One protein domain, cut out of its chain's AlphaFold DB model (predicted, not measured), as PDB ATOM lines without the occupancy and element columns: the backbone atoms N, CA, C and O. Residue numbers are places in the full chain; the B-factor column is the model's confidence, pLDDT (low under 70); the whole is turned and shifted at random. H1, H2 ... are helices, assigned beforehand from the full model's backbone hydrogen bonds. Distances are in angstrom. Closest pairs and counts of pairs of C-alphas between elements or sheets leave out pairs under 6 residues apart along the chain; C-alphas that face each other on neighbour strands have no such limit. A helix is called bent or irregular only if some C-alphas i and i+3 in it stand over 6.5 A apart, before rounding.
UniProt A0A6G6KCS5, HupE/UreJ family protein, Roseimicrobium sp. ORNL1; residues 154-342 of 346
ATOM      1  N   PHE A 154     134.137 164.108 126.712       76.12
ATOM      2  CA  PHE A 154     134.998 162.929 126.589       76.12
ATOM      3  C   PHE A 154     134.286 161.603 126.900       76.12
ATOM      4  O   PHE A 154     134.572 160.594 126.254       76.12
ATOM      5  N   GLY A 155     133.358 161.592 127.861       74.25
ATOM      6  CA  GLY A 155     132.533 160.427 128.183       74.25
ATOM      7  C   GLY A 155     131.635 160.051 127.006       74.25
ATOM      8  O   GLY A 155     131.662 158.908 126.548       74.25
ATOM      9  N   PHE A 156     130.937 161.035 126.435       76.56
ATOM     10  CA  PHE A 156     130.107 160.833 125.244       76.56
ATOM     11  C   PHE A 156     130.921 160.431 124.012       76.56
ATOM     12  O   PHE A 156     130.512 159.529 123.287       76.56
ATOM     13  N   LEU A 157     132.107 161.009 123.816       84.12
ATOM     14  CA  LEU A 157     133.030 160.603 122.753       84.12
ATOM     15  C   LEU A 157     133.448 159.140 122.881       84.12
ATOM     16  O   LEU A 157     133.409 158.388 121.906       84.12
ATOM     17  N   ARG A 158     133.783 158.690 124.091       83.44
ATOM     18  CA  ARG A 158     134.088 157.277 124.334       83.44
ATOM     19  C   ARG A 158     132.870 156.384 124.093       83.44
ATOM     20  O   ARG A 158     133.023 155.310 123.517       83.44
ATOM     21  N   LEU A 159     131.680 156.807 124.516       79.50
ATOM     22  CA  LEU A 159     130.439 156.069 124.278       79.50
ATOM     23  C   LEU A 159     130.155 155.916 122.782       79.50
ATOM     24  O   LEU A 159     129.913 154.799 122.331       79.50
ATOM     25  N   GLY A 160     130.251 157.002 122.013       81.69
ATOM     26  CA  GLY A 160     130.082 156.977 120.561       81.69
ATOM     27  C   GLY A 160     131.070 156.030 119.888       81.69
ATOM     28  O   GLY A 160     130.678 155.184 119.085       81.69
ATOM     29  N   PHE A 161     132.339 156.080 120.303       87.12
ATOM     30  CA  PHE A 161     133.356 155.151 119.818       87.12
ATOM     31  C   PHE A 161     132.989 153.693 120.124       87.12
ATOM     32  O   PHE A 161     133.046 152.852 119.231       87.12
ATOM     33  N   LEU A 162     132.558 153.394 121.356       83.31
ATOM     34  CA  LEU A 162     132.188 152.039 121.781       83.31
ATOM     35  C   LEU A 162     130.959 151.481 121.056       83.31
ATOM     36  O   LEU A 162     130.859 150.261 120.880       83.31
ATOM     37  N   GLN A 163     130.039 152.353 120.633       81.88
ATOM     38  CA  GLN A 163     128.888 151.956 119.821       81.88
ATOM     39  C   GLN A 163     129.286 151.526 118.413       81.88
ATOM     40  O   GLN A 163     128.617 150.671 117.840       81.88
ATOM     41  N   VAL A 164     130.388 152.054 117.878       81.44
ATOM     42  CA  VAL A 164     130.977 151.547 116.637       81.44
ATOM     43  C   VAL A 164     131.842 150.327 116.945       81.44
ATOM     44  O   VAL A 164     131.519 149.221 116.523       81.44
ATOM     45  N   VAL A 165     132.902 150.505 117.738       82.62
ATOM     46  CA  VAL A 165     133.901 149.489 118.095       82.62
ATOM     47  C   VAL A 165     133.894 149.260 119.610       82.62
ATOM     48  O   VAL A 165     134.417 150.111 120.324       82.62
ATOM     49  N   PRO A 166     133.389 148.130 120.155       69.69
ATOM     50  CA  PRO A 166     133.100 146.843 119.505       69.69
ATOM     51  C   PRO A 166     131.608 146.518 119.278       69.69
ATOM     52  O   PRO A 166     131.305 145.487 118.682       69.69
ATOM     53  N   ARG A 167     130.663 147.327 119.774       69.56
ATOM     54  CA  ARG A 167     129.234 146.936 119.832       69.56
ATOM     55  C   ARG A 167     128.503 147.030 118.484       69.56
ATOM     56  O   ARG A 167     127.437 146.434 118.317       69.56
ATOM     57  N   GLY A 168     129.068 147.747 117.518       76.25
ATOM     58  CA  GLY A 168     128.460 148.055 116.226       76.25
ATOM     59  C   GLY A 168     128.972 147.187 115.087       76.25
ATOM     60  O   GLY A 168     129.360 147.721 114.052       76.25
ATOM     61  N   TYR A 169     128.970 145.859 115.232       84.06
ATOM     62  CA  TYR A 169     129.477 144.972 114.176       84.06
ATOM     63  C   TYR A 169     128.789 145.219 112.820       84.06
ATOM     64  O   TYR A 169     129.459 145.293 111.798       84.06
ATOM     65  N   GLU A 170     127.471 145.445 112.798       84.56
ATOM     66  CA  GLU A 170     126.733 145.746 111.561       84.56
ATOM     67  C   GLU A 170     127.192 147.066 110.920       84.56
ATOM     68  O   GLU A 170     127.325 147.155 109.699       84.56
ATOM     69  N   PHE A 171     127.515 148.070 111.742       88.44
ATOM     70  CA  PHE A 171     128.096 149.330 111.279       88.44
ATOM     71  C   PHE A 171     129.467 149.085 110.640       88.44
ATOM     72  O   PHE A 171     129.725 149.552 109.532       88.44
ATOM     73  N   MET A 172     130.334 148.298 111.288       91.69
ATOM     74  CA  MET A 172     131.640 147.936 110.727       91.69
ATOM     75  C   MET A 172     131.505 147.215 109.384       91.69
ATOM     76  O   MET A 172     132.233 147.538 108.450       91.69
ATOM     77  N   LEU A 173     130.576 146.260 109.266       92.88
ATOM     78  CA  LEU A 173     130.343 145.520 108.023       92.88
ATOM     79  C   LEU A 173     129.910 146.457 106.889       92.88
ATOM     80  O   LEU A 173     130.398 146.317 105.769       92.88
ATOM     81  N   PHE A 174     129.059 147.446 107.177       94.06
ATOM     82  CA  PHE A 174     128.661 148.454 106.192       94.06
ATOM     83  C   PHE A 174     129.849 149.320 105.742       94.06
ATOM     84  O   PHE A 174     130.067 149.521 104.544       94.06
ATOM     85  N   VAL A 175     130.681 149.772 106.684       94.62
ATOM     86  CA  VAL A 175     131.912 150.527 106.390       94.62
ATOM     87  C   VAL A 175     132.887 149.703 105.550       94.62
ATOM     88  O   VAL A 175     133.435 150.202 104.563       94.62
ATOM     89  N   LEU A 176     133.071 148.427 105.888       95.31
ATOM     90  CA  LEU A 176     133.896 147.506 105.109       95.31
ATOM     91  C   LEU A 176     133.316 147.289 103.705       95.31
ATOM     92  O   LEU A 176     134.074 147.272 102.737       95.31
ATOM     93  N   ALA A 177     131.992 147.214 103.553       94.75
ATOM     94  CA  ALA A 177     131.354 147.120 102.242       94.75
ATOM     95  C   ALA A 177     131.656 148.349 101.361       94.75
ATOM     96  O   ALA A 177     131.911 148.196 100.163       94.75
ATOM     97  N   MET A 178     131.706 149.558 101.934       94.56
ATOM     98  CA  MET A 178     132.156 150.758 101.209       94.56
ATOM     99  C   MET A 178     133.645 150.693 100.850       94.56
ATOM    100  O   MET A 178     134.022 150.987  99.711       94.56
ATOM    101  N   PHE A 179     134.482 150.275 101.803       94.81
ATOM    102  CA  PHE A 179     135.931 150.157 101.638       94.81
ATOM    103  C   PHE A 179     136.325 149.193 100.510       94.81
ATOM    104  O   PHE A 179     137.218 149.490  99.710       94.81
ATOM    105  N   LEU A 180     135.635 148.056 100.405       93.25
ATOM    106  CA  LEU A 180     135.954 147.011  99.433       93.25
ATOM    107  C   LEU A 180     135.702 147.421  97.975       93.25
ATOM    108  O   LEU A 180     136.262 146.782  97.087       93.25
ATOM    109  N   LEU A 181     134.960 148.500  97.691       90.31
ATOM    110  CA  LEU A 181     134.858 149.018  96.318       90.31
ATOM    111  C   LEU A 181     136.227 149.453  95.781       90.31
ATOM    112  O   LEU A 181     136.550 149.240  94.611       90.31
ATOM    113  N   GLY A 182     137.038 150.072  96.636       82.81
ATOM    114  CA  GLY A 182     138.344 150.569  96.253       82.81
ATOM    115  C   GLY A 182     139.020 151.369  97.356       82.81
ATOM    116  O   GLY A 182     138.485 152.352  97.856       82.81
ATOM    117  N   ARG A 183     140.274 151.010  97.636       80.69
ATOM    118  CA  ARG A 183     141.170 151.682  98.595       80.69
ATOM    119  C   ARG A 183     141.680 153.066  98.167       80.69
ATOM    120  O   ARG A 183     142.445 153.694  98.890       80.69
ATOM    121  N   GLY A 184     141.346 153.523  96.961       82.38
ATOM    122  CA  GLY A 184     141.808 154.813  96.450       82.38
ATOM    123  C   GLY A 184     140.999 155.967  97.036       82.38
ATOM    124  O   GLY A 184     139.776 155.885  97.090       82.38
ATOM    125  N   PHE A 185     141.660 157.077  97.377       84.19
ATOM    126  CA  PHE A 185     140.999 158.266  97.935       84.19
ATOM    127  C   PHE A 185     139.814 158.744  97.077       84.19
ATOM    128  O   PHE A 185     138.749 159.038  97.603       84.19
ATOM    129  N   LYS A 186     139.951 158.706  95.742       86.00
ATOM    130  CA  LYS A 186     138.886 159.085  94.794       86.00
ATOM    131  C   LYS A 186     137.637 158.196  94.854       86.00
ATOM    132  O   LYS A 186     136.563 158.658  94.497       86.00
ATOM    133  N   ALA A 187     137.776 156.934  95.254       86.44
ATOM    134  CA  ALA A 187     136.653 156.007  95.374       86.44
ATOM    135  C   ALA A 187     136.081 155.992  96.797       86.44
ATOM    136  O   ALA A 187     134.871 155.885  96.971       86.44
ATOM    137  N   LEU A 188     136.943 156.106  97.809       90.94
ATOM    138  CA  LEU A 188     136.558 155.970  99.210       90.94
ATOM    139  C   LEU A 188     136.025 157.273  99.812       90.94
ATOM    140  O   LEU A 188     134.964 157.258 100.426       90.94
ATOM    141  N   ALA A 189     136.713 158.401  99.607       92.75
ATOM    142  CA  ALA A 189     136.341 159.682 100.206       92.75
ATOM    143  C   ALA A 189     134.895 160.124  99.906       92.75
ATOM    144  O   ALA A 189     134.200 160.479 100.858       92.75
ATOM    145  N   PRO A 190     134.382 160.071  98.654       94.38
ATOM    146  CA  PRO A 190     133.008 160.498  98.393       94.38
ATOM    147  C   PRO A 190     131.970 159.569  99.036       94.38
ATOM    148  O   PRO A 190     130.938 160.050  99.488       94.38
ATOM    149  N   GLN A 191     132.244 158.261  99.133       95.00
ATOM    150  CA  GLN A 191     131.361 157.324  99.837       95.00
ATOM    151  C   GLN A 191     131.351 157.598 101.341       95.00
ATOM    152  O   GLN A 191     130.285 157.675 101.935       95.00
ATOM    153  N   VAL A 192     132.530 157.780 101.944       94.12
ATOM    154  CA  VAL A 192     132.657 158.086 103.375       94.12
ATOM    155  C   VAL A 192     131.942 159.390 103.704       94.12
ATOM    156  O   VAL A 192     131.164 159.421 104.646       94.12
ATOM    157  N   LEU A 193     132.122 160.439 102.899       94.88
ATOM    158  CA  LEU A 193     131.436 161.711 103.114       94.88
ATOM    159  C   LEU A 193     129.915 161.576 102.964       94.88
ATOM    160  O   LEU A 193     129.172 162.057 103.814       94.88
ATOM    161  N   ALA A 194     129.449 160.889 101.917       95.44
ATOM    162  CA  ALA A 194     128.025 160.634 101.707       95.44
ATOM    163  C   ALA A 194     127.408 159.843 102.872       95.44
ATOM    164  O   ALA A 194     126.312 160.160 103.326       95.44
ATOM    165  N   PHE A 195     128.137 158.850 103.382       95.19
ATOM    166  CA  PHE A 195     127.742 158.075 104.548       95.19
ATOM    167  C   PHE A 195     127.688 158.933 105.813       95.19
ATOM    168  O   PHE A 195     126.701 158.854 106.539       95.19
ATOM    169  N   VAL A 196     128.703 159.772 106.048       94.25
ATOM    170  CA  VAL A 196     128.751 160.676 107.205       94.25
ATOM    171  C   VAL A 196     127.557 161.619 107.214       94.25
ATOM    172  O   VAL A 196     126.846 161.722 108.212       94.25
ATOM    173  N   VAL A 197     127.270 162.242 106.073       94.69
ATOM    174  CA  VAL A 197     126.108 163.124 105.922       94.69
ATOM    175  C   VAL A 197     124.801 162.364 106.159       94.69
ATOM    176  O   VAL A 197     123.969 162.821 106.938       94.69
ATOM    177  N   ALA A 198     124.626 161.194 105.539       93.94
ATOM    178  CA  ALA A 198     123.397 160.414 105.661       93.94
ATOM    179  C   ALA A 198     123.151 159.927 107.094       93.94
ATOM    180  O   ALA A 198     122.063 160.129 107.633       93.94
ATOM    181  N   HIS A 199     124.153 159.334 107.746       92.25
ATOM    182  CA  HIS A 199     123.973 158.833 109.107       92.25
ATOM    183  C   HIS A 199     123.730 159.972 110.101       92.25
ATOM    184  O   HIS A 199     122.984 159.797 111.061       92.25
ATOM    185  N   SER A 200     124.359 161.134 109.887       90.88
ATOM    186  CA  SER A 200     124.195 162.301 110.758       90.88
ATOM    187  C   SER A 200     122.794 162.872 110.616       90.88
ATOM    188  O   SER A 200     122.164 163.195 111.617       90.88
ATOM    189  N   LEU A 201     122.283 162.921 109.382       92.38
ATOM    190  CA  LEU A 201     120.914 163.329 109.106       92.38
ATOM    191  C   LEU A 201     119.904 162.393 109.776       92.38
ATOM    192  O   LEU A 201     119.013 162.879 110.459       92.38
ATOM    193  N   ALA A 202     120.060 161.072 109.645       91.19
ATOM    194  CA  ALA A 202     119.163 160.111 110.292       91.19
ATOM    195  C   ALA A 202     119.180 160.227 111.823       91.19
ATOM    196  O   ALA A 202     118.125 160.229 112.450       91.19
ATOM    197  N   LEU A 203     120.367 160.385 112.417       86.44
ATOM    198  CA  LEU A 203     120.499 160.611 113.854       86.44
ATOM    199  C   LEU A 203     119.787 161.894 114.290       86.44
ATOM    200  O   LEU A 203     119.079 161.892 115.291       86.44
ATOM    201  N   TRP A 204     119.933 162.974 113.528       83.56
ATOM    202  CA  TRP A 204     119.283 164.243 113.837       83.56
ATOM    203  C   TRP A 204     117.760 164.175 113.667       83.56
ATOM    204  O   TRP A 204     117.034 164.668 114.522       83.56
ATOM    205  N   MET A 205     117.271 163.515 112.612       85.56
ATOM    206  CA  MET A 205     115.839 163.300 112.368       85.56
ATOM    207  C   MET A 205     115.165 162.519 113.500       85.56
ATOM    208  O   MET A 205     114.049 162.860 113.885       85.56
ATOM    209  N   ASP A 206     115.835 161.492 114.021       84.50
ATOM    210  CA  ASP A 206     115.331 160.696 115.141       84.50
ATOM    211  C   ASP A 206     115.370 161.497 116.447       84.50
ATOM    212  O   ASP A 206     114.358 161.609 117.126       84.50
ATOM    213  N   VAL A 207     116.482 162.180 116.743       75.56
ATOM    214  CA  VAL A 207     116.602 163.030 117.944       75.56
ATOM    215  C   VAL A 207     115.586 164.181 117.954       75.56
ATOM    216  O   VAL A 207     115.103 164.562 119.016       75.56
ATOM    217  N   MET A 208     115.237 164.734 116.790       76.56
ATOM    218  CA  MET A 208     114.199 165.766 116.655       76.56
ATOM    219  C   MET A 208     112.765 165.231 116.708       76.56
ATOM    220  O   MET A 208     111.822 166.022 116.670       76.56
ATOM    221  N   GLY A 209     112.584 163.913 116.741       78.19
ATOM    222  CA  GLY A 209     111.272 163.282 116.696       78.19
ATOM    223  C   GLY A 209     110.567 163.374 115.342       78.19
ATOM    224  O   GLY A 209     109.351 163.219 115.268       78.19
ATOM    225  N   TRP A 210     111.293 163.653 114.253       79.88
ATOM    226  CA  TRP A 210     110.701 163.737 112.913       79.88
ATOM    227  C   TRP A 210     110.414 162.357 112.328       79.88
ATOM    228  O   TRP A 210     109.394 162.165 111.668       79.88
ATOM    229  N   VAL A 211     111.329 161.406 112.531       85.38
ATOM    230  CA  VAL A 211     111.197 160.027 112.046       85.38
ATOM    231  C   VAL A 211     111.793 159.083 113.074       85.38
ATOM    232  O   VAL A 211     112.988 159.149 113.334       85.38
ATOM    233  N   HIS A 212     110.977 158.153 113.562       80.31
ATOM    234  CA  HIS A 212     111.414 157.044 114.402       80.31
ATOM    235  C   HIS A 212     111.186 155.726 113.670       80.31
ATOM    236  O   HIS A 212     110.082 155.446 113.198       80.31
ATOM    237  N   LEU A 213     112.232 154.908 113.563       80.31
ATOM    238  CA  LEU A 213     112.142 153.587 112.947       80.31
ATOM    239  C   LEU A 213     112.200 152.491 114.007       80.31
ATOM    240  O   LEU A 213     113.059 152.494 114.884       80.31
ATOM    241  N   THR A 214     111.328 151.491 113.874       84.56
ATOM    242  CA  THR A 214     111.362 150.299 114.724       84.56
ATOM    243  C   THR A 214     112.712 149.575 114.573       84.56
ATOM    244  O   THR A 214     113.191 149.439 113.439       84.56
ATOM    245  N   PRO A 215     113.301 149.024 115.656       81.00
ATOM    246  CA  PRO A 215     114.582 148.306 115.600       81.00
ATOM    247  C   PRO A 215     114.628 147.209 114.532       81.00
ATOM    248  O   PRO A 215     115.656 147.002 113.887       81.00
ATOM    249  N   THR A 216     113.489 146.553 114.299       82.69
ATOM    250  CA  THR A 216     113.290 145.581 113.226       82.69
ATOM    251  C   THR A 216     113.629 146.196 111.870       82.69
ATOM    252  O   THR A 216     114.591 145.760 111.242       82.69
ATOM    253  N   ILE A 217     112.910 147.243 111.438       87.12
ATOM    254  CA  ILE A 217     113.091 147.910 110.130       87.12
ATOM    255  C   ILE A 217     114.531 148.392 109.955       87.12
ATOM    256  O   ILE A 217     115.126 148.183 108.896       87.12
ATOM    257  N   VAL A 218     115.103 148.986 111.004       88.56
ATOM    258  CA  VAL A 218     116.499 149.435 111.008       88.56
ATOM    259  C   VAL A 218     117.443 148.276 110.698       88.56
ATOM    260  O   VAL A 218     118.280 148.389 109.804       88.56
ATOM    261  N   ALA A 219     117.280 147.139 111.370       85.81
ATOM    262  CA  ALA A 219     118.125 145.975 111.146       85.81
ATOM    263  C   ALA A 219     117.978 145.391 109.727       85.81
ATOM    264  O   ALA A 219     118.989 145.054 109.106       85.81
ATOM    265  N   TRP A 220     116.758 145.321 109.174       90.00
ATOM    266  CA  TRP A 220     116.546 144.897 107.777       90.00
ATOM    267  C   TRP A 220     117.215 145.842 106.786       90.00
ATOM    268  O   TRP A 220     117.848 145.386 105.832       90.00
ATOM    269  N   GLY A 221     117.097 147.150 107.017       92.56
ATOM    270  CA  GLY A 221     117.711 148.173 106.180       92.56
ATOM    271  C   GLY A 221     119.234 148.077 106.176       92.56
ATOM    272  O   GLY A 221     119.840 148.069 105.104       92.56
ATOM    273  N   ILE A 222     119.858 147.911 107.350       90.38
ATOM    274  CA  ILE A 222     121.315 147.736 107.461       90.38
ATOM    275  C   ILE A 222     121.763 146.461 106.739       90.38
ATOM    276  O   ILE A 222     122.670 146.514 105.906       90.38
ATOM    277  N   ALA A 223     121.118 145.323 107.015       91.62
ATOM    278  CA  ALA A 223     121.490 144.044 106.414       91.62
ATOM    279  C   ALA A 223     121.330 144.065 104.884       91.62
ATOM    280  O   ALA A 223     122.240 143.655 104.160       91.62
ATOM    281  N   SER A 224     120.228 144.632 104.386       94.25
ATOM    282  CA  SER A 224     119.992 144.816 102.949       94.25
ATOM    283  C   SER A 224     121.040 145.729 102.320       94.25
ATOM    284  O   SER A 224     121.569 145.415 101.256       94.25
ATOM    285  N   GLY A 225     121.404 146.821 102.996       94.94
ATOM    286  CA  GLY A 225     122.454 147.728 102.543       94.94
ATOM    287  C   GLY A 225     123.808 147.042 102.403       94.94
ATOM    288  O   GLY A 225     124.473 147.211 101.381       94.94
ATOM    289  N   ILE A 226     124.190 146.208 103.378       94.69
ATOM    290  CA  ILE A 226     125.422 145.408 103.312       94.69
ATOM    291  C   ILE A 226     125.396 144.498 102.081       94.69
ATOM    292  O   ILE A 226     126.348 144.517 101.303       94.69
ATOM    293  N   VAL A 227     124.307 143.747 101.867       95.75
ATOM    294  CA  VAL A 227     124.172 142.851 100.704       95.75
ATOM    295  C   VAL A 227     124.260 143.637  99.401       95.75
ATOM    296  O   VAL A 227     125.051 143.283  98.529       95.75
ATOM    297  N   VAL A 228     123.499 144.724  99.264       96.00
ATOM    298  CA  VAL A 228     123.453 145.525  98.034       96.00
ATOM    299  C   VAL A 228     124.824 146.117  97.704       96.00
ATOM    300  O   VAL A 228     125.286 145.986  96.569       96.00
ATOM    301  N   LEU A 229     125.514 146.725  98.677       95.25
ATOM    302  CA  LEU A 229     126.851 147.288  98.459       95.25
ATOM    303  C   LEU A 229     127.879 146.195  98.140       95.25
ATOM    304  O   LEU A 229     128.708 146.375  97.245       95.25
ATOM    305  N   ALA A 230     127.823 145.068  98.849       94.75
ATOM    306  CA  ALA A 230     128.737 143.953  98.655       94.75
ATOM    307  C   ALA A 230     128.561 143.305  97.272       94.75
ATOM    308  O   ALA A 230     129.535 143.119  96.543       94.75
ATOM    309  N   VAL A 231     127.324 143.050  96.849       94.56
ATOM    310  CA  VAL A 231     127.020 142.552  95.500       94.56
ATOM    311  C   VAL A 231     127.476 143.563  94.445       94.56
ATOM    312  O   VAL A 231     128.139 143.188  93.475       94.56
ATOM    313  N   ALA A 232     127.225 144.859  94.654       93.50
ATOM    314  CA  ALA A 232     127.682 145.904  93.740       93.50
ATOM    315  C   ALA A 232     129.217 145.939  93.586       93.50
ATOM    316  O   ALA A 232     129.701 146.190  92.485       93.50
ATOM    317  N   ASN A 233     129.994 145.639  94.636       93.44
ATOM    318  CA  ASN A 233     131.463 145.567  94.563       93.44
ATOM    319  C   ASN A 233     131.979 144.434  93.656       93.44
ATOM    320  O   ASN A 233     133.077 144.529  93.094       93.44
ATOM    321  N   VAL A 234     131.209 143.350  93.514       90.50
ATOM    322  CA  VAL A 234     131.577 142.229  92.638       90.50
ATOM    323  C   VAL A 234     131.497 142.673  91.178       90.50
ATOM    324  O   VAL A 234     132.454 142.498  90.420       90.50
ATOM    325  N   PHE A 235     130.402 143.333  90.797       88.12
ATOM    326  CA  PHE A 235     130.146 143.730  89.410       88.12
ATOM    327  C   PHE A 235     130.804 145.051  89.009       88.12
ATOM    328  O   PHE A 235     131.187 145.221  87.853       88.12
ATOM    329  N   GLN A 236     130.962 145.987  89.944       83.56
ATOM    330  CA  GLN A 236     131.483 147.326  89.679       83.56
ATOM    331  C   GLN A 236     132.801 147.566  90.420       83.56
ATOM    332  O   GLN A 236     133.050 147.040  91.501       83.56
ATOM    333  N   SER A 237     133.674 148.369  89.817       77.50
ATOM    334  CA  SER A 237     134.982 148.746  90.379       77.50
ATOM    335  C   SER A 237     135.162 150.260  90.510       77.50
ATOM    336  O   SER A 237     136.251 150.731  90.832       77.50
ATOM    337  N   GLN A 238     134.107 151.029  90.233       83.38
ATOM    338  CA  GLN A 238     134.136 152.486  90.193       83.38
ATOM    339  C   GLN A 238     133.051 153.069  91.093       83.38
ATOM    340  O   GLN A 238     131.966 152.505  91.229       83.38
ATOM    341  N   CYS A 239     133.343 154.227  91.684       86.56
ATOM    342  CA  CYS A 239     132.361 154.995  92.435       86.56
ATOM    343  C   CYS A 239     131.503 155.806  91.457       86.56
ATOM    344  O   CYS A 239     131.919 156.862  90.985       86.56
ATOM    345  N   THR A 240     130.324 155.286  91.123       90.19
ATOM    346  CA  THR A 240     129.332 155.965  90.278       90.19
ATOM    347  C   THR A 240     128.398 156.841  91.118       90.19
ATOM    348  O   THR A 240     128.322 156.699  92.337       90.19
ATOM    349  N   PHE A 241     127.637 157.731  90.476       91.12
ATOM    350  CA  PHE A 241     126.599 158.508  91.167       91.12
ATOM    351  C   PHE A 241     125.570 157.602  91.868       91.12
ATOM    352  O   PHE A 241     125.275 157.795  93.044       91.12
ATOM    353  N   TRP A 242     125.107 156.545  91.191       91.69
ATOM    354  CA  TRP A 242     124.181 155.562  91.765       91.69
ATOM    355  C   TRP A 242     124.744 154.865  93.000       91.69
ATOM    356  O   TRP A 242     124.010 154.602  93.949       91.69
ATOM    357  N   ARG A 243     126.057 154.619  93.036       93.25
ATOM    358  CA  ARG A 243     126.718 154.082  94.226       93.25
ATOM    359  C   ARG A 243     126.602 155.031  95.419       93.25
ATOM    360  O   ARG A 243     126.347 154.562  96.523       93.25
ATOM    361  N   LEU A 244     126.758 156.338  95.209       94.19
ATOM    362  CA  LEU A 244     126.581 157.329  96.275       94.19
ATOM    363  C   LEU A 244     125.130 157.383  96.750       94.19
ATOM    364  O   LEU A 244     124.902 157.413  97.952       94.19
ATOM    365  N   VAL A 245     124.158 157.299  95.835       95.44
ATOM    366  CA  VAL A 245     122.733 157.214  96.198       95.44
ATOM    367  C   VAL A 245     122.468 156.002  97.094       95.44
ATOM    368  O   VAL A 245     121.835 156.150  98.135       95.44
ATOM    369  N   LEU A 246     123.004 154.824  96.752       95.06
ATOM    370  CA  LEU A 246     122.872 153.625  97.591       95.06
ATOM    371  C   LEU A 246     123.499 153.825  98.976       95.06
ATOM    372  O   LEU A 246     122.891 153.460  99.978       95.06
ATOM    373  N   VAL A 247     124.693 154.422  99.044       95.88
ATOM    374  CA  VAL A 247     125.363 154.719 100.319       95.88
ATOM    375  C   VAL A 247     124.549 155.695 101.163       95.88
ATOM    376  O   VAL A 247     124.450 155.490 102.366       95.88
ATOM    377  N   VAL A 248     123.937 156.718 100.561       96.38
ATOM    378  CA  VAL A 248     123.078 157.664 101.284       96.38
ATOM    379  C   VAL A 248     121.834 156.958 101.809       96.38
ATOM    380  O   VAL A 248     121.581 156.991 103.006       96.38
ATOM    381  N   VAL A 249     121.089 156.267 100.942       96.12
ATOM    382  CA  VAL A 249     119.832 155.598 101.314       96.12
ATOM    383  C   VAL A 249     120.063 154.564 102.412       96.12
ATOM    384  O   VAL A 249     119.377 154.581 103.431       96.12
ATOM    385  N   PHE A 250     121.050 153.683 102.241       96.12
ATOM    386  CA  PHE A 250     121.326 152.657 103.242       96.12
ATOM    387  C   PHE A 250     122.113 153.180 104.446       96.12
ATOM    388  O   PHE A 250     122.016 152.598 105.521       96.12
ATOM    389  N   GLY A 251     122.844 154.285 104.301       93.81
ATOM    390  CA  GLY A 251     123.567 154.951 105.385       93.81
ATOM    391  C   GLY A 251     122.656 155.602 106.426       93.81
ATOM    392  O   GLY A 251     123.090 155.812 107.558       93.81
ATOM    393  N   LEU A 252     121.383 155.844 106.088       95.00
ATOM    394  CA  LEU A 252     120.377 156.309 107.044       95.00
ATOM    395  C   LEU A 252     120.140 155.286 108.168       95.00
ATOM    396  O   LEU A 252     120.088 155.658 109.337       95.00
ATOM    397  N   PHE A 253     120.041 153.988 107.851       94.19
ATOM    398  CA  PHE A 253     119.691 152.966 108.850       94.19
ATOM    399  C   PHE A 253     120.731 152.816 109.975       94.19
ATOM    400  O   PHE A 253     120.332 152.807 111.141       94.19
ATOM    401  N   PRO A 254     122.052 152.766 109.702       90.94
ATOM    402  CA  PRO A 254     123.062 152.840 110.755       90.94
ATOM    403  C   PRO A 254     122.934 154.091 111.636       90.94
ATOM    404  O   PRO A 254     123.163 153.998 112.841       90.94
ATOM    405  N   GLY A 255     122.532 155.232 111.062       89.81
ATOM    406  CA  GLY A 255     122.247 156.458 111.812       89.81
ATOM    407  C   GLY A 255     121.070 156.302 112.778       89.81
ATOM    408  O   GLY A 255     121.211 156.631 113.950       89.81
ATOM    409  N   PHE A 256     119.960 155.702 112.337       89.06
ATOM    410  CA  PHE A 256     118.810 155.401 113.207       89.06
ATOM    411  C   PHE A 256     119.154 154.413 114.331       89.06
ATOM    412  O   PHE A 256     118.753 154.610 115.475       89.06
ATOM    413  N   ARG A 257     119.958 153.375 114.052       88.12
ATOM    414  CA  ARG A 257     120.454 152.454 115.096       88.12
ATOM    415  C   ARG A 257     121.249 153.206 116.161       88.12
ATOM    416  O   ARG A 257     121.142 152.916 117.351       88.12
ATOM    417  N   LEU A 258     122.089 154.131 115.717       85.88
ATOM    418  CA  LEU A 258     122.930 154.925 116.590       85.88
ATOM    419  C   LEU A 258     122.108 155.936 117.405       85.88
ATOM    420  O   LEU A 258     122.411 156.144 118.576       85.88
ATOM    421  N   ALA A 259     121.057 156.507 116.817       84.81
ATOM    422  CA  ALA A 259     120.114 157.382 117.502       84.81
ATOM    423  C   ALA A 259     119.372 156.649 118.625       84.81
ATOM    424  O   ALA A 259     119.397 157.101 119.765       84.81
ATOM    425  N   ALA A 260     118.865 155.442 118.350       80.88
ATOM    426  CA  ALA A 260     118.276 154.583 119.373       80.88
ATOM    427  C   ALA A 260     119.279 154.252 120.496       80.88
ATOM    428  O   ALA A 260     118.930 154.261 121.676       80.88
ATOM    429  N   ALA A 261     120.551 154.011 120.154       79.38
ATOM    430  CA  ALA A 261     121.603 153.795 121.146       79.38
ATOM    431  C   ALA A 261     121.911 155.060 121.968       79.38
ATOM    432  O   ALA A 261     122.169 154.954 123.163       79.38
ATOM    433  N   PHE A 262     121.882 156.244 121.354       79.69
ATOM    434  CA  PHE A 262     122.042 157.524 122.045       79.69
ATOM    435  C   PHE A 262     120.865 157.810 122.985       79.69
ATOM    436  O   PHE A 262     121.086 158.146 124.145       79.69
ATOM    437  N   ALA A 263     119.632 157.597 122.524       75.25
ATOM    438  CA  ALA A 263     118.423 157.738 123.332       75.25
ATOM    439  C   ALA A 263     118.446 156.797 124.548       75.25
ATOM    440  O   ALA A 263     118.171 157.223 125.667       75.25
ATOM    441  N   ALA A 264     118.882 155.546 124.360       67.38
ATOM    442  CA  ALA A 264     119.053 154.586 125.452       67.38
ATOM    443  C   ALA A 264     120.132 155.002 126.472       67.38
ATOM    444  O   ALA A 264     120.043 154.636 127.642       67.38
ATOM    445  N   LEU A 265     121.148 155.768 126.054       63.97
ATOM    446  CA  LEU A 265     122.174 156.321 126.949       63.97
ATOM    447  C   LEU A 265     121.692 157.574 127.699       63.97
ATOM    448  O   LEU A 265     122.216 157.871 128.769       63.97
ATOM    449  N   GLY A 266     120.730 158.308 127.131       56.84
ATOM    450  CA  GLY A 266     120.166 159.534 127.698       56.84
ATOM    451  C   GLY A 266     119.075 159.320 128.751       56.84
ATOM    452  O   GLY A 266     118.793 160.256 129.492       56.84
ATOM    453  N   GLY A 267     118.515 158.107 128.851       42.88
ATOM    454  CA  GLY A 267     117.327 157.823 129.659       42.88
ATOM    455  C   GLY A 267     116.078 158.368 128.968       42.88
ATOM    456  O   GLY A 267     115.876 159.574 128.948       42.88
ATOM    457  N   GLU A 268     115.305 157.474 128.347       38.19
ATOM    458  CA  GLU A 268     113.955 157.707 127.801       38.19
ATOM    459  C   GLU A 268     113.710 159.121 127.247       38.19
ATOM    460  O   GLU A 268     112.927 159.912 127.766       38.19
ATOM    461  N   ALA A 269     114.345 159.412 126.110       39.53
ATOM    462  CA  ALA A 269     114.054 160.579 125.280       39.53
ATOM    463  C   ALA A 269     112.671 160.504 124.583       39.53
ATOM    464  O   ALA A 269     112.508 161.036 123.488       39.53
ATOM    465  N   GLU A 270     111.656 159.901 125.215       32.91
ATOM    466  CA  GLU A 270     110.251 160.175 124.864       32.91
ATOM    467  C   GLU A 270     109.845 161.608 125.233       32.91
ATOM    468  O   GLU A 270     108.781 162.083 124.843       32.91
ATOM    469  N   THR A 271     110.723 162.362 125.893       33.31
ATOM    470  CA  THR A 271     110.528 163.784 126.135       33.31
ATOM    471  C   THR A 271     111.529 164.672 125.397       33.31
ATOM    472  O   THR A 271     111.939 165.719 125.896       33.31
ATOM    473  N   ALA A 272     111.825 164.360 124.129       38.62
ATOM    474  CA  ALA A 272     112.361 165.368 123.202       38.62
ATOM    475  C   ALA A 272     111.456 166.628 123.100       38.62
ATOM    476  O   ALA A 272     111.899 167.666 122.613       38.62
ATOM    477  N   SER A 273     110.218 166.579 123.621       33.91
ATOM    478  CA  SER A 273     109.339 167.744 123.793       33.91
ATOM    479  C   SER A 273     109.004 168.132 125.243       33.91
ATOM    480  O   SER A 273     108.172 169.021 125.422       33.91
ATOM    481  N   ALA A 274     109.581 167.514 126.284       31.91
ATOM    482  CA  ALA A 274     109.239 167.876 127.664       31.91
ATOM    483  C   ALA A 274     110.424 167.800 128.653       31.91
ATOM    484  O   ALA A 274     110.963 166.744 128.956       31.91
ATOM    485  N   ALA A 275     110.734 168.961 129.232       36.50
ATOM    486  CA  ALA A 275     111.476 169.156 130.479       36.50
ATOM    487  C   ALA A 275     113.020 169.024 130.449       36.50
ATOM    488  O   ALA A 275     113.615 167.975 130.684       36.50
ATOM    489  N   GLY A 276     113.679 170.179 130.303       38.03
ATOM    490  CA  GLY A 276     114.542 170.649 131.397       38.03
ATOM    491  C   GLY A 276     116.059 170.453 131.306       38.03
ATOM    492  O   GLY A 276     116.772 170.937 132.190       38.03
ATOM    493  N   SER A 277     116.619 169.798 130.284       42.78
ATOM    494  CA  SER A 277     118.076 169.853 130.080       42.78
ATOM    495  C   SER A 277     118.478 171.180 129.438       42.78
ATOM    496  O   SER A 277     117.950 171.525 128.383       42.78
ATOM    497  N   GLU A 278     119.442 171.896 130.032       46.69
ATOM    498  CA  GLU A 278     120.130 173.019 129.380       46.69
ATOM    499  C   GLU A 278     120.490 172.610 127.936       46.69
ATOM    500  O   GLU A 278     121.255 171.650 127.761       46.69
ATOM    501  N   PRO A 279     119.975 173.292 126.895       55.38
ATOM    502  CA  PRO A 279     120.157 172.866 125.506       55.38
ATOM    503  C   PRO A 279     121.642 172.749 125.128       55.38
ATOM    504  O   PRO A 279     122.025 171.900 124.326       55.38
ATOM    505  N   ALA A 280     122.514 173.527 125.780       53.81
ATOM    506  CA  ALA A 280     123.961 173.451 125.611       53.81
ATOM    507  C   ALA A 280     124.565 172.092 126.036       53.81
ATOM    508  O   ALA A 280     125.487 171.586 125.388       53.81
ATOM    509  N   VAL A 281     124.045 171.463 127.095       56.81
ATOM    510  CA  VAL A 281     124.544 170.167 127.588       56.81
ATOM    511  C   VAL A 281     124.120 169.040 126.649       56.81
ATOM    512  O   VAL A 281     124.937 168.189 126.307       56.81
ATOM    513  N   GLN A 282     122.885 169.075 126.151       66.38
ATOM    514  CA  GLN A 282     122.384 168.078 125.204       66.38
ATOM    515  C   GLN A 282     123.106 168.159 123.851       66.38
ATOM    516  O   GLN A 282     123.508 167.135 123.298       66.38
ATOM    517  N   VAL A 283     123.366 169.374 123.358       72.00
ATOM    518  CA  VAL A 283     124.145 169.589 122.130       72.00
ATOM    519  C   VAL A 283     125.588 169.114 122.303       72.00
ATOM    520  O   VAL A 283     126.112 168.429 121.428       72.00
ATOM    521  N   SER A 284     126.238 169.412 123.432       68.94
ATOM    522  CA  SER A 284     127.619 168.965 123.671       68.94
ATOM    523  C   SER A 284     127.741 167.443 123.835       68.94
ATOM    524  O   SER A 284     128.712 166.856 123.352       68.94
ATOM    525  N   ALA A 285     126.739 166.789 124.429       75.12
ATOM    526  CA  ALA A 285     126.641 165.332 124.491       75.12
ATOM    527  C   ALA A 285     126.479 164.710 123.097       75.12
ATOM    528  O   ALA A 285     127.204 163.774 122.752       75.12
ATOM    529  N   LEU A 286     125.581 165.265 122.278       78.75
ATOM    530  CA  LEU A 286     125.340 164.812 120.910       78.75
ATOM    531  C   LEU A 286     126.589 164.967 120.036       78.75
ATOM    532  O   LEU A 286     126.970 164.033 119.333       78.75
ATOM    533  N   LEU A 287     127.262 166.118 120.127       83.94
ATOM    534  CA  LEU A 287     128.509 166.391 119.409       83.94
ATOM    535  C   LEU A 287     129.640 165.465 119.860       83.94
ATOM    536  O   LEU A 287     130.352 164.922 119.019       83.94
ATOM    537  N   GLY A 288     129.801 165.255 121.171       83.81
ATOM    538  CA  GLY A 288     130.798 164.329 121.703       83.81
ATOM    539  C   GLY A 288     130.564 162.914 121.187       83.81
ATOM    540  O   GLY A 288     131.470 162.292 120.640       83.81
ATOM    541  N   PHE A 289     129.329 162.431 121.287       84.50
ATOM    542  CA  PHE A 289     128.934 161.114 120.804       84.50
ATOM    543  C   PHE A 289     129.142 160.943 119.295       84.50
ATOM    544  O   PHE A 289     129.716 159.943 118.861       84.50
ATOM    545  N   HIS A 290     128.750 161.937 118.501       89.19
ATOM    546  CA  HIS A 290     128.955 161.952 117.055       89.19
ATOM    547  C   HIS A 290     130.444 161.928 116.683       89.19
ATOM    548  O   HIS A 290     130.864 161.067 115.910       89.19
ATOM    549  N   ALA A 291     131.270 162.751 117.331       90.25
ATOM    550  CA  ALA A 291     132.722 162.721 117.149       90.25
ATOM    551  C   ALA A 291     133.322 161.351 117.514       90.25
ATOM    552  O   ALA A 291     134.208 160.843 116.826       90.25
ATOM    553  N   GLY A 292     132.813 160.708 118.569       89.12
ATOM    554  CA  GLY A 292     133.182 159.343 118.942       89.12
ATOM    555  C   GLY A 292     132.909 158.319 117.842       89.12
ATOM    556  O   GLY A 292     133.745 157.459 117.557       89.12
ATOM    557  N   VAL A 293     131.750 158.430 117.197       90.94
ATOM    558  CA  VAL A 293     131.336 157.559 116.088       90.94
ATOM    559  C   VAL A 293     132.226 157.766 114.869       90.94
ATOM    560  O   VAL A 293     132.693 156.788 114.282       90.94
ATOM    561  N   GLU A 294     132.517 159.018 114.514       93.00
ATOM    562  CA  GLU A 294     133.425 159.340 113.412       93.00
ATOM    563  C   GLU A 294     134.841 158.803 113.666       93.00
ATOM    564  O   GLU A 294     135.463 158.231 112.767       93.00
ATOM    565  N   LEU A 295     135.338 158.885 114.905       93.62
ATOM    566  CA  LEU A 295     136.605 158.256 115.289       93.62
ATOM    567  C   LEU A 295     136.558 156.730 115.145       93.62
ATOM    568  O   LEU A 295     137.529 156.130 114.681       93.62
ATOM    569  N   GLY A 296     135.435 156.097 115.490       92.19
ATOM    570  CA  GLY A 296     135.215 154.667 115.268       92.19
ATOM    571  C   GLY A 296     135.257 154.294 113.783       92.19
ATOM    572  O   GLY A 296     135.933 153.337 113.401       92.19
ATOM    573  N   LEU A 297     134.599 155.082 112.928       94.38
ATOM    574  CA  LEU A 297     134.626 154.931 111.470       94.38
ATOM    575  C   LEU A 297     136.059 155.013 110.924       94.38
ATOM    576  O   LEU A 297     136.495 154.131 110.178       94.38
ATOM    577  N   LEU A 298     136.805 156.045 111.323       94.56
ATOM    578  CA  LEU A 298     138.197 156.230 110.920       94.56
ATOM    579  C   LEU A 298     139.090 155.091 111.418       94.56
ATOM    580  O   LEU A 298     139.949 154.631 110.667       94.56
ATOM    581  N   ALA A 299     138.868 154.591 112.635       94.81
ATOM    582  CA  ALA A 299     139.609 153.457 113.178       94.81
ATOM    583  C   ALA A 299     139.378 152.178 112.357       94.81
ATOM    584  O   ALA A 299     140.341 151.501 111.993       94.81
ATOM    585  N   VAL A 300     138.127 151.874 111.993       94.50
ATOM    586  CA  VAL A 300     137.795 150.721 111.135       94.50
ATOM    587  C   VAL A 300     138.469 150.849 109.766       94.50
ATOM    588  O   VAL A 300     139.090 149.895 109.294       94.50
ATOM    589  N   LEU A 301     138.410 152.030 109.141       94.38
ATOM    590  CA  LEU A 301     139.071 152.282 107.856       94.38
ATOM    591  C   LEU A 301     140.599 152.178 107.953       94.38
ATOM    592  O   LEU A 301     141.226 151.599 107.066       94.38
ATOM    593  N   ALA A 302     141.203 152.695 109.024       94.62
ATOM    594  CA  ALA A 302     142.643 152.620 109.251       94.62
ATOM    595  C   ALA A 302     143.115 151.167 109.396       94.62
ATOM    596  O   ALA A 302     144.089 150.767 108.756       94.62
ATOM    597  N   VAL A 303     142.393 150.354 110.172       95.06
ATOM    598  CA  VAL A 303     142.683 148.921 110.314       95.06
ATOM    599  C   VAL A 303     142.508 148.198 108.979       95.06
ATOM    600  O   VAL A 303     143.387 147.433 108.585       95.06
ATOM    601  N   ALA A 304     141.435 148.473 108.233       93.50
ATOM    602  CA  ALA A 304     141.218 147.874 106.917       93.50
ATOM    603  C   ALA A 304     142.345 148.223 105.925       93.50
ATOM    604  O   ALA A 304     142.822 147.356 105.189       93.50
ATOM    605  N   LEU A 305     142.829 149.469 105.937       93.06
ATOM    606  CA  LEU A 305     143.978 149.902 105.138       93.06
ATOM    607  C   LEU A 305     145.272 149.193 105.555       93.06
ATOM    608  O   LEU A 305     146.015 148.747 104.684       93.06
ATOM    609  N   LEU A 306     145.525 149.044 106.858       94.19
ATOM    610  CA  LEU A 306     146.704 148.350 107.383       94.19
ATOM    611  C   LEU A 306     146.703 146.869 106.976       94.19
ATOM    612  O   LEU A 306     147.676 146.375 106.407       94.19
ATOM    613  N   VAL A 307     145.584 146.177 107.206       93.69
ATOM    614  CA  VAL A 307     145.405 144.750 106.889       93.69
ATOM    615  C   VAL A 307     145.532 144.484 105.390       93.69
ATOM    616  O   VAL A 307     145.954 143.404 104.988       93.69
ATOM    617  N   THR A 308     145.214 145.465 104.544       92.00
ATOM    618  CA  THR A 308     145.266 145.328 103.080       92.00
ATOM    619  C   THR A 308     146.475 146.014 102.440       92.00
ATOM    620  O   THR A 308     146.608 146.008 101.214       92.00
ATOM    621  N   ALA A 309     147.410 146.540 103.242       89.69
ATOM    622  CA  ALA A 309     148.586 147.273 102.766       89.69
ATOM    623  C   ALA A 309     149.532 146.424 101.894       89.69
ATOM    624  O   ALA A 309     150.245 146.957 101.039       89.69
ATOM    625  N   TRP A 310     149.518 145.099 102.069       92.12
ATOM    626  CA  TRP A 310     150.276 144.153 101.244       92.12
ATOM    627  C   TRP A 310     149.770 144.098  99.792       92.12
ATOM    628  O   TRP A 310     150.548 143.853  98.868       92.12
ATOM    629  N   ALA A 311     148.488 144.393  99.550       89.06
ATOM    630  CA  ALA A 311     147.852 144.319  98.237       89.06
ATOM    631  C   ALA A 311     148.100 145.588  97.393       89.06
ATOM    632  O   ALA A 311     147.176 146.310  97.004       89.06
ATOM    633  N   ARG A 312     149.376 145.871  97.090       83.19
ATOM    634  CA  ARG A 312     149.827 147.135  96.472       83.19
ATOM    635  C   ARG A 312     149.302 147.403  95.064       83.19
ATOM    636  O   ARG A 312     149.129 148.570  94.710       83.19
ATOM    637  N   SER A 313     148.981 146.380  94.269       87.19
ATOM    638  CA  SER A 313     148.397 146.570  92.932       87.19
ATOM    639  C   SER A 313     146.864 146.589  92.977       87.19
ATOM    640  O   SER A 313     146.243 145.925  93.808       87.19
ATOM    641  N   ALA A 314     146.226 147.386  92.113       84.94
ATOM    642  CA  ALA A 314     144.761 147.471  92.067       84.94
ATOM    643  C   ALA A 314     144.127 146.122  91.682       84.94
ATOM    644  O   ALA A 314     143.093 145.740  92.223       84.94
ATOM    645  N   ARG A 315     144.795 145.368  90.798       87.19
ATOM    646  CA  ARG A 315     144.375 144.023  90.390       87.19
ATOM    647  C   ARG A 315     144.471 143.020  91.544       87.19
ATOM    648  O   ARG A 315     143.515 142.281  91.751       87.19
ATOM    649  N   LEU A 316     145.572 143.024  92.304       90.06
ATOM    650  CA  LEU A 316     145.748 142.131  93.456       90.06
ATOM    651  C   LEU A 316     144.730 142.442  94.551       90.06
ATOM    652  O   LEU A 316     144.073 141.532  95.038       90.06
ATOM    653  N   PHE A 317     144.540 143.723  94.878       90.88
ATOM    654  CA  PHE A 317     143.507 144.131  95.828       90.88
ATOM    655  C   PHE A 317     142.123 143.656  95.385       90.88
ATOM    656  O   PHE A 317     141.381 143.102  96.191       90.88
ATOM    657  N   ARG A 318     141.781 143.810  94.098       88.44
ATOM    658  CA  ARG A 318     140.467 143.399  93.602       88.44
ATOM    659  C   ARG A 318     140.230 141.895  93.752       88.44
ATOM    660  O   ARG A 318     139.197 141.497  94.278       88.44
ATOM    661  N   TRP A 319     141.178 141.076  93.302       91.00
ATOM    662  CA  TRP A 319     141.013 139.622  93.280       91.00
ATOM    663  C   TRP A 319     141.233 138.949  94.633       91.00
ATOM    664  O   TRP A 319     140.542 137.985  94.933       91.00
ATOM    665  N   ALA A 320     142.161 139.446  95.452       91.75
ATOM    666  CA  ALA A 320     142.513 138.803  96.715       91.75
ATOM    667  C   ALA A 320     141.751 139.358  97.927       91.75
ATOM    668  O   ALA A 320     141.642 138.672  98.936       91.75
ATOM    669  N   VAL A 321     141.227 140.589  97.845       92.69
ATOM    670  CA  VAL A 321     140.577 141.263  98.980       92.69
ATOM    671  C   VAL A 321     139.153 141.683  98.634       92.69
ATOM    672  O   VAL A 321     138.213 141.224  99.275       92.69
ATOM    673  N   ALA A 322     138.975 142.533  97.618       92.44
ATOM    674  CA  ALA A 322     137.692 143.173  97.333       92.44
ATOM    675  C   ALA A 322     136.590 142.162  97.010       92.44
ATOM    676  O   ALA A 322     135.542 142.181  97.649       92.44
ATOM    677  N   VAL A 323     136.818 141.282  96.028       92.94
ATOM    678  CA  VAL A 323     135.806 140.317  95.576       92.94
ATOM    679  C   VAL A 323     135.545 139.245  96.641       92.94
ATOM    680  O   VAL A 323     134.384 139.120  97.031       92.94
ATOM    681  N   PRO A 324     136.554 138.534  97.191       94.31
ATOM    682  CA  PRO A 324     136.311 137.542  98.240       94.31
ATOM    683  C   PRO A 324     135.675 138.159  99.489       94.31
ATOM    684  O   PRO A 324     134.694 137.631 100.005       94.31
ATOM    685  N   GLY A 325     136.175 139.317  99.934       94.56
ATOM    686  CA  GLY A 325     135.617 140.040 101.074       94.56
ATOM    687  C   GLY A 325     134.169 140.460 100.836       94.56
ATOM    688  O   GLY A 325     133.343 140.333 101.731       94.56
ATOM    689  N   SER A 326     133.830 140.892  99.618       94.75
ATOM    690  CA  SER A 326     132.453 141.265  99.283       94.75
ATOM    691  C   SER A 326     131.528 140.050  99.251       94.75
ATOM    692  O   SER A 326     130.412 140.135  99.742       94.75
ATOM    693  N   VAL A 327     131.984 138.899  98.752       95.38
ATOM    694  CA  VAL A 327     131.199 137.655  98.824       95.38
ATOM    695  C   VAL A 327     130.925 137.278 100.280       95.38
ATOM    696  O   VAL A 327     129.781 137.015 100.635       95.38
ATOM    697  N   VAL A 328     131.942 137.330 101.145       95.94
ATOM    698  CA  VAL A 328     131.783 137.055 102.580       95.94
ATOM    699  C   VAL A 328     130.798 138.034 103.228       95.94
ATOM    700  O   VAL A 328     129.885 137.599 103.925       95.94
ATOM    701  N   LEU A 329     130.916 139.340 102.965       94.62
ATOM    702  CA  LEU A 329     129.974 140.337 103.489       94.62
ATOM    703  C   LEU A 329     128.542 140.117 102.990       94.62
ATOM    704  O   LEU A 329     127.604 140.253 103.772       94.62
ATOM    705  N   ALA A 330     128.365 139.756 101.718       94.56
ATOM    706  CA  ALA A 330     127.051 139.443 101.169       94.56
ATOM    707  C   ALA A 330     126.431 138.228 101.877       94.56
ATOM    708  O   ALA A 330     125.259 138.275 102.237       94.56
ATOM    709  N   LEU A 331     127.218 137.181 102.150       94.50
ATOM    710  CA  LEU A 331     126.762 136.017 102.914       94.50
ATOM    711  C   LEU A 331     126.375 136.389 104.350       94.50
ATOM    712  O   LEU A 331     125.317 135.973 104.809       94.50
ATOM    713  N   PHE A 332     127.171 137.213 105.038       92.25
ATOM    714  CA  PHE A 332     126.824 137.708 106.377       92.25
ATOM    715  C   PHE A 332     125.540 138.544 106.380       92.25
ATOM    716  O   PHE A 332     124.706 138.385 107.269       92.25
ATOM    717  N   GLY A 333     125.359 139.414 105.385       88.69
ATOM    718  CA  GLY A 333     124.139 140.205 105.238       88.69
ATOM    719  C   GLY A 333     122.909 139.329 104.981       88.69
ATOM    720  O   GLY A 333     121.892 139.491 105.652       88.69
ATOM    721  N   LEU A 334     123.018 138.349 104.078       91.62
ATOM    722  CA  LEU A 334     121.952 137.379 103.797       91.62
ATOM    723  C   LEU A 334     121.624 136.516 105.017       91.62
ATOM    724  O   LEU A 334     120.452 136.320 105.326       91.62
ATOM    725  N   TRP A 335     122.644 136.050 105.739       89.25
ATOM    726  CA  TRP A 335     122.474 135.332 106.999       89.25
ATOM    727  C   TRP A 335     121.733 136.189 108.034       89.25
ATOM    728  O   TRP A 335     120.789 135.718 108.665       89.25
ATOM    729  N   GLY A 336     122.086 137.473 108.151       82.56
ATOM    730  CA  GLY A 336     121.407 138.417 109.038       82.56
ATOM    731  C   GLY A 336     119.929 138.627 108.690       82.56
ATOM    732  O   GLY A 336     119.106 138.733 109.604       82.56
ATOM    733  N   ILE A 337     119.587 138.646 107.399       85.75
ATOM    734  CA  ILE A 337     118.200 138.702 106.907       85.75
ATOM    735  C   ILE A 337     117.469 137.391 107.230       85.75
ATOM    736  O   ILE A 337     116.396 137.419 107.828       85.75
ATOM    737  N   ALA A 338     118.063 136.240 106.904       85.00
ATOM    738  CA  ALA A 338     117.464 134.923 107.126       85.00
ATOM    739  C   ALA A 338     117.176 134.649 108.611       85.00
ATOM    740  O   ALA A 338     116.102 134.155 108.951       85.00
ATOM    741  N   ASN A 339     118.094 135.040 109.501       82.50
ATOM    742  CA  ASN A 339     117.912 134.901 110.945       82.50
ATOM    743  C   ASN A 339     116.706 135.702 111.464       82.50
ATOM    744  O   ASN A 339     116.059 135.303 112.423       82.50
ATOM    745  N   ARG A 340     116.383 136.828 110.819       76.81
ATOM    746  CA  ARG A 340     115.255 137.696 111.195       76.81
ATOM    747  C   ARG A 340     113.937 137.296 110.532       76.81
ATOM    748  O   ARG A 340     112.886 137.627 111.064       76.81
ATOM    749  N   LEU A 341     113.990 136.561 109.416       74.00
ATOM    750  CA  LEU A 341     112.830 135.915 108.782       74.00
ATOM    751  C   LEU A 341     112.344 134.669 109.544       74.00
ATOM    752  O   LEU A 341     111.334 134.088 109.159       74.00
ATOM    753  N   GLY A 342     113.068 134.218 110.576       64.12
ATOM    754  CA  GLY A 342     112.767 132.966 111.277       64.12
ATOM    755  C   GLY A 342     113.097 131.708 110.462       64.12
ATOM    756  O   GLY A 342     112.750 130.607 110.865       64.12
TER     757      GLY A 342
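AT A GLANCE: This is residues 154 to 342 of the 346 residues of the protein "HupE/UreJ family protein" of Roseimicrobium sp. ORNL1 (UniProt A0A6G6KCS5). Short H2 sits in the core of an elongated helical body, with H3, H4, H5 and H7 bundled round it. Long H6 passes H2 at a steep tilt, with H1 packed on it, and residues 274 to 281 stick out. The 189 printed residues hold seven named helices, H1 to H7 in chain order, and no named strand: all helix. The whole is compact, with a radius of gyration of the C-alphas of 17.1 A, and spans 57 by 38 by 29 A.

IN THESE COORDINATES: H1, residues 154 to 164, begins at C-alpha 154 (134.998, 162.929, 126.589). H2 is residues 169 to 179. H3, residues 185 to 207, is 31.9 A long; H4, residues 215 to 235, 30.8 A; H5, residues 241 to 266, 37.1 A; H6, residues 279 to 307, 42.1 A. H7, residues 314 to 340, is 36.5 A long, has a kink of 30 degrees near residue 322, and ends at C-alpha 340 (115.255, 137.696, 111.195). H3 and H7 are only just irregular: C-alphas 187 and 190 are 6.52 A apart, 320 and 323 7.0 A.

HOW THE PARTS SIT: H2, the hub, touches H4 the same way at a shallow tilt of 27 degrees; the closest C-alphas, Phe 174 and Ile 226, are 5.3 A apart. H4 and H5 form a hairpin, closest at C-alphas Gly 225 and Phe 250, 5.1 A. H4 touches H7 at C-alphas Val 227 and Ala 330, 4.5 A. H3 touches H5 at C-alphas His 199 and Gly 255, 4.0 A. H6 touches H1 with residues 285 to 297 alone, closest at C-alphas Leu 157 and Gly 292, 4.0 A. H5 and H7 are apart. Every O i to N i+4 pair is within hydrogen-bond range in H1, H2 and H6, against 17 of 19 in H3, 16 of 17 in H4, 19 of 22 in H5 and 19 of 23 in H7.

THE WHOLE: The C-alphas farthest apart, Ala 275 and Arg 315, are 57.6 A apart. The printed part has no cut. The link from H5 to H6 is long. Low pLDDT, under 70, includes residues 264 to 282.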